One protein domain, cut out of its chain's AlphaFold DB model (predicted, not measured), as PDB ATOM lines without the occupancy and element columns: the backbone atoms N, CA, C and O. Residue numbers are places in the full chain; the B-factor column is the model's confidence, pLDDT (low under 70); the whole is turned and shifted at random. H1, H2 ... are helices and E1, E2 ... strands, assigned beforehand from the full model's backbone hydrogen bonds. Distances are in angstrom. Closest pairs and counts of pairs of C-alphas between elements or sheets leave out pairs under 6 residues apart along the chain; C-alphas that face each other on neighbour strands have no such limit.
ATOM      1  N   ASN A 102     152.194 159.212 115.449       67.50
ATOM      2  CA  ASN A 102     152.423 158.607 116.763       67.50
ATOM      3  C   ASN A 102     152.383 159.669 117.869       67.50
ATOM      4  O   ASN A 102     153.347 159.862 118.610       67.50
ATOM      5  N   MET A 103     151.261 160.380 117.978       61.25
ATOM      6  CA  MET A 103     151.049 161.339 119.058       61.25
ATOM      7  C   MET A 103     150.888 160.584 120.386       61.25
ATOM      8  O   MET A 103     149.846 159.980 120.646       61.25
ATOM      9  N   GLN A 104     151.921 160.600 121.230       59.44
ATOM     10  CA  GLN A 104     151.862 160.011 122.567       59.44
ATOM     11  C   GLN A 104     151.331 161.049 123.560       59.44
ATOM     12  O   GLN A 104     151.920 162.110 123.755       59.44
ATOM     13  N   LYS A 105     150.190 160.750 124.188       58.50
ATOM     14  CA  LYS A 105     149.632 161.568 125.269       58.50
ATOM     15  C   LYS A 105     149.994 160.953 126.611       58.50
ATOM     16  O   LYS A 105     149.515 159.870 126.943       58.50
ATOM     17  N   TYR A 106     150.792 161.667 127.397       60.94
ATOM     18  CA  TYR A 106     151.103 161.286 128.770       60.94
ATOM     19  C   TYR A 106     150.099 161.940 129.733       60.94
ATOM     20  O   TYR A 106     150.000 163.172 129.780       60.94
ATOM     21  N   PRO A 107     149.325 161.160 130.510       58.84
ATOM     22  CA  PRO A 107     148.387 161.724 131.473       58.84
ATOM     23  C   PRO A 107     149.144 162.533 132.541       58.84
ATOM     24  O   PRO A 107     150.027 162.014 133.215       58.84
ATOM     25  N   GLY A 108     148.793 163.817 132.686       66.94
ATOM     26  CA  GLY A 108     149.428 164.762 133.619       66.94
ATOM     27  C   GLY A 108     150.464 165.703 132.990       66.94
ATOM     28  O   GLY A 108     150.826 166.702 133.611       66.94
ATOM     29  N   GLN A 109     150.887 165.453 131.747       58.72
ATOM     30  CA  GLN A 109     151.803 166.319 131.006       58.72
ATOM     31  C   GLN A 109     150.992 167.250 130.088       58.72
ATOM     32  O   GLN A 109     150.225 166.795 129.245       58.72
ATOM     33  N   LYS A 110     151.112 168.573 130.278       60.50
ATOM     34  CA  LYS A 110     150.402 169.585 129.459       60.50
ATOM     35  C   LYS A 110     151.016 169.793 128.071       60.50
ATOM     36  O   LYS A 110     150.441 170.510 127.260       60.50
ATOM     37  N   THR A 111     152.183 169.215 127.818       55.47
ATOM     38  CA  THR A 111     152.899 169.322 126.549       55.47
ATOM     39  C   THR A 111     152.728 168.017 125.790       55.47
ATOM     40  O   THR A 111     153.254 166.985 126.200       55.47
ATOM     41  N   GLU A 112     151.953 168.063 124.712       56.53
ATOM     42  CA  GLU A 112     151.890 166.986 123.729       56.53
ATOM     43  C   GLU A 112     153.270 166.915 123.052       56.53
ATOM     44  O   GLU A 112     153.651 167.818 122.308       56.53
ATOM     45  N   GLU A 113     154.071 165.902 123.389       60.22
ATOM     46  CA  GLU A 113     155.407 165.718 122.817       60.22
ATOM     47  C   GLU A 113     155.280 164.937 121.503       60.22
ATOM     48  O   GLU A 113     154.993 163.738 121.481       60.22
ATOM     49  N   TYR A 114     155.429 165.640 120.380       58.88
ATOM     50  CA  TYR A 114     155.341 165.048 119.050       58.88
ATOM     51  C   TYR A 114     156.634 164.302 118.698       58.88
ATOM     52  O   TYR A 114     157.587 164.889 118.176       58.88
ATOM     53  N   VAL A 115     156.654 162.991 118.935       59.25
ATOM     54  CA  VAL A 115     157.759 162.107 118.539       59.25
ATOM     55  C   VAL A 115     157.831 162.025 117.006       59.25
ATOM     56  O   VAL A 115     156.824 161.759 116.355       59.25
ATOM     57  N   ALA A 116     159.021 162.256 116.433       65.81
ATOM     58  CA  ALA A 116     159.285 162.256 114.983       65.81
ATOM     59  C   ALA A 116     158.501 163.304 114.161       65.81
ATOM     60  O   ALA A 116     158.192 163.082 112.993       65.81
ATOM     61  N   SER A 117     158.189 164.463 114.749       73.62
ATOM     62  CA  SER A 117     157.666 165.596 113.977       73.62
ATOM     63  C   SER A 117     158.781 166.323 113.219       73.62
ATOM     64  O   SER A 117     159.881 166.525 113.736       73.62
ATOM     65  N   TYR A 118     158.484 166.721 111.983       81.12
ATOM     66  CA  TYR A 118     159.364 167.508 111.121       81.12
ATOM     67  C   TYR A 118     158.620 168.757 110.640       81.12
ATOM     68  O   TYR A 118     157.412 168.710 110.399       81.12
ATOM     69  N   ARG A 119     159.338 169.872 110.478       84.38
ATOM     70  CA  ARG A 119     158.830 171.108 109.865       84.38
ATOM     71  C   ARG A 119     159.411 171.251 108.460       84.38
ATOM     72  O   ARG A 119     160.622 171.116 108.288       84.38
ATOM     73  N   LEU A 120     158.548 171.517 107.480       83.44
ATOM     74  CA  LEU A 120     158.961 171.863 106.121       83.44
ATOM     75  C   LEU A 120     159.359 173.339 106.079       83.44
ATOM     76  O   LEU A 120     158.539 174.222 106.339       83.44
ATOM     77  N   GLU A 121     160.618 173.597 105.762       85.44
ATOM     78  CA  GLU A 121     161.166 174.943 105.658       85.44
ATOM     79  C   GLU A 121     160.922 175.561 104.270       85.44
ATOM     80  O   GLU A 121     160.597 174.884 103.294       85.44
ATOM     81  N   SER A 122     161.126 176.878 104.148       81.50
ATOM     82  CA  SER A 122     160.990 177.586 102.858       81.50
ATOM     83  C   SER A 122     161.999 177.128 101.795       81.50
ATOM     84  O   SER A 122     161.755 177.305 100.604       81.50
ATOM     85  N   ASP A 123     163.119 176.538 102.218       82.75
ATOM     86  CA  ASP A 123     164.150 175.952 101.353       82.75
ATOM     87  C   ASP A 123     163.846 174.492 100.953       82.75
ATOM     88  O   ASP A 123     164.691 173.850 100.336       82.75
ATOM     89  N   ARG A 124     162.640 173.985 101.274       78.81
ATOM     90  CA  ARG A 124     162.168 172.601 101.054       78.81
ATOM     91  C   ARG A 124     162.919 171.529 101.841       78.81
ATOM     92  O   ARG A 124     162.710 170.342 101.614       78.81
ATOM     93  N   SER A 125     163.754 171.917 102.799       82.81
ATOM     94  CA  SER A 125     164.339 170.954 103.723       82.81
ATOM     95  C   SER A 125     163.358 170.603 104.845       82.81
ATOM     96  O   SER A 125     162.587 171.441 105.319       82.81
ATOM     97  N   TRP A 126     163.397 169.344 105.281       84.38
ATOM     98  CA  TRP A 126     162.688 168.887 106.472       84.38
ATOM     99  C   TRP A 126     163.611 168.982 107.679       84.38
ATOM    100  O   TRP A 126     164.658 168.334 107.712       84.38
ATOM    101  N   THR A 127     163.214 169.766 108.678       85.31
ATOM    102  CA  THR A 127     163.965 169.911 109.932       85.31
ATOM    103  C   THR A 127     163.252 169.140 111.046       85.31
ATOM    104  O   THR A 127     162.064 169.395 111.270       85.31
ATOM    105  N   PRO A 128     163.924 168.199 111.742       85.06
ATOM    106  CA  PRO A 128     163.357 167.539 112.917       85.06
ATOM    107  C   PRO A 128     162.970 168.566 113.982       85.06
ATOM    108  O   PRO A 128     163.694 169.537 114.189       85.06
ATOM    109  N   ILE A 129     161.872 168.341 114.708       81.69
ATOM    110  CA  ILE A 129     161.379 169.293 115.718       81.69
ATOM    111  C   ILE A 129     162.428 169.652 116.783       81.69
ATOM    112  O   ILE A 129     162.446 170.781 117.268       81.69
ATOM    113  N   ALA A 130     163.323 168.711 117.105       81.81
ATOM    114  CA  ALA A 130     164.409 168.898 118.063       81.81
ATOM    115  C   ALA A 130     165.393 170.000 117.632       81.81
ATOM    116  O   ALA A 130     165.890 170.744 118.474       81.81
ATOM    117  N   ASP A 131     165.597 170.153 116.322       85.06
ATOM    118  CA  ASP A 131     166.621 171.028 115.749       85.06
ATOM    119  C   ASP A 131     166.038 172.361 115.245       85.06
ATOM    120  O   ASP A 131     166.778 173.271 114.867       85.06
ATOM    121  N   ILE A 132     164.704 172.513 115.256       85.62
ATOM    122  CA  ILE A 132     164.000 173.712 114.768       85.62
ATOM    123  C   ILE A 132     164.507 174.984 115.449       85.62
ATOM    124  O   ILE A 132     164.753 175.990 114.785       85.62
ATOM    125  N   VAL A 133     164.665 174.944 116.774       87.31
ATOM    126  CA  VAL A 133     165.043 176.124 117.562       87.31
ATOM    127  C   VAL A 133     166.447 176.594 117.193       87.31
ATOM    128  O   VAL A 133     166.669 177.794 117.033       87.31
ATOM    129  N   GLU A 134     167.386 175.663 117.028       88.62
ATOM    130  CA  GLU A 134     168.757 175.991 116.640       88.62
ATOM    131  C   GLU A 134     168.797 176.549 115.213       88.62
ATOM    132  O   GLU A 134     169.380 177.611 114.975       88.62
ATOM    133  N   ARG A 135     168.112 175.891 114.271       86.00
ATOM    134  CA  ARG A 135     168.043 176.342 112.876       86.00
ATOM    135  C   ARG A 135     167.431 177.741 112.755       86.00
ATOM    136  O   ARG A 135     167.968 178.581 112.032       86.00
ATOM    137  N   ASP A 136     166.356 178.027 113.491       90.12
ATOM    138  CA  ASP A 136     165.716 179.348 113.505       90.12
ATOM    139  C   ASP A 136     166.661 180.435 114.031       90.12
ATOM    140  O   ASP A 136     166.723 181.531 113.466       90.12
ATOM    141  N   GLN A 137     167.446 180.136 115.070       92.44
ATOM    142  CA  GLN A 137     168.454 181.058 115.604       92.44
ATOM    143  C   GLN A 137     169.582 181.322 114.601       92.44
ATOM    144  O   GLN A 137     169.976 182.477 114.395       92.44
ATOM    145  N   GLN A 138     170.080 180.273 113.942       89.19
ATOM    146  CA  GLN A 138     171.094 180.396 112.893       89.19
ATOM    147  C   GLN A 138     170.577 181.268 111.738       89.19
ATOM    148  O   GLN A 138     171.247 182.215 111.314       89.19
ATOM    149  N   PHE A 139     169.345 181.028 111.279       88.62
ATOM    150  CA  PHE A 139     168.740 181.790 110.189       88.62
ATOM    151  C   PHE A 139     168.441 183.244 110.576       88.62
ATOM    152  O   PHE A 139     168.634 184.153 109.767       88.62
ATOM    153  N   ALA A 140     168.019 183.500 111.818       90.69
ATOM    154  CA  ALA A 140     167.827 184.853 112.338       90.69
ATOM    155  C   ALA A 140     169.149 185.638 112.401       90.69
ATOM    156  O   ALA A 140     169.194 186.822 112.046       90.69
ATOM    157  N   SER A 141     170.235 184.968 112.790       91.62
ATOM    158  CA  SER A 141     171.578 185.552 112.832       91.62
ATOM    159  C   SER A 141     172.071 185.905 111.425       91.62
ATOM    160  O   SER A 141     172.487 187.040 111.186       91.62
ATOM    161  N   LEU A 142     171.921 184.987 110.461       89.31
ATOM    162  CA  LEU A 142     172.238 185.229 109.048       89.31
ATOM    163  C   LEU A 142     171.406 186.368 108.448       89.31
ATOM    164  O   LEU A 142     171.951 187.252 107.789       89.31
ATOM    165  N   LYS A 143     170.094 186.399 108.720       88.62
ATOM    166  CA  LYS A 143     169.208 187.496 108.299       88.62
ATOM    167  C   LYS A 143     169.676 188.846 108.829       88.62
ATOM    168  O   LYS A 143     169.653 189.835 108.098       88.62
ATOM    169  N   THR A 144     170.096 188.892 110.091       92.50
ATOM    170  CA  THR A 144     170.593 190.120 110.724       92.50
ATOM    171  C   THR A 144     171.895 190.580 110.072       92.50
ATOM    172  O   THR A 144     172.011 191.750 109.711       92.50
ATOM    173  N   PHE A 145     172.831 189.656 109.848       93.19
ATOM    174  CA  PHE A 145     174.098 189.930 109.172       93.19
ATOM    175  C   PHE A 145     173.892 190.468 107.748       93.19
ATOM    176  O   PHE A 145     174.429 191.514 107.389       93.19
ATOM    177  N   MET A 146     173.044 189.811 106.950       88.56
ATOM    178  CA  MET A 146     172.737 190.264 105.592       88.56
ATOM    179  C   MET A 146     172.107 191.659 105.565       88.56
ATOM    180  O   MET A 146     172.415 192.461 104.686       88.56
ATOM    181  N   LYS A 147     171.249 191.978 106.540       90.12
ATOM    182  CA  LYS A 147     170.641 193.308 106.656       90.12
ATOM    183  C   LYS A 147     171.675 194.400 106.961       90.12
ATOM    184  O   LYS A 147     171.476 195.531 106.534       90.12
TER     185      LYS A 147
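This is residues 102 to 147 of the 151 residues of an uncharacterized protein of Angiostrongylus costaricensis (UniProt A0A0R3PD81). A long loop folded back on itself, residues 102 to 117, leads into a small hairpin of two short strands, E1 and E2, from which one helix, H1, sticks out as an arm with residues 136 to 147. The loop and the helix lie at opposite ends of the long axis, with the hairpin between them. The printed part has 46 residues, with two named strands and one named helix in the order E1, E2, H1; the sheet, E1 - E2, is antiparallel, and the class is mixed, with under half of the residues, 22, in named elements. It is only just extended, close to loose, with a radius of gyration of the C-alphas of 14.3 A and spans of 46 by 21 by 11 A.

Residues 102 to 117 hold no named element, and C-alpha 102 is at (152.423, 158.607, 116.763). E1 is residues 118 to 120, beginning at C-alpha 118 (159.364, 167.508, 111.121), and E2 is residues 126 to 128; each is 6.6 A long. H1, residues 132 to 147, is 22.2 A long and ends at C-alpha 147 (170.641, 193.308, 106.656).

Residues 103 to 104 make a short antiparallel pairing with residues 113 to 114, and residues 106 to 111 stand free. E1 and E2 are a hairpin, antiparallel at 151 degrees. N 119 and O 127 are within hydrogen-bond range at 2.9 A, as are N 127 and O 119 at 2.9 A. The closest C-alphas of E1 and H1 are those of Arg 119 and Ile 132, 7.6 A apart. In H1 every O i to N i+4 pair is within hydrogen-bond range.

The C-alphas farthest apart, those of Pro 107 and Lys 147, are 45.9 A apart. The printed part has no cut, and the links E1 to E2 and E2 to H1 are tight. The mean pLDDT of the printed part is 77.8, and residues 102 to 116 are under 70.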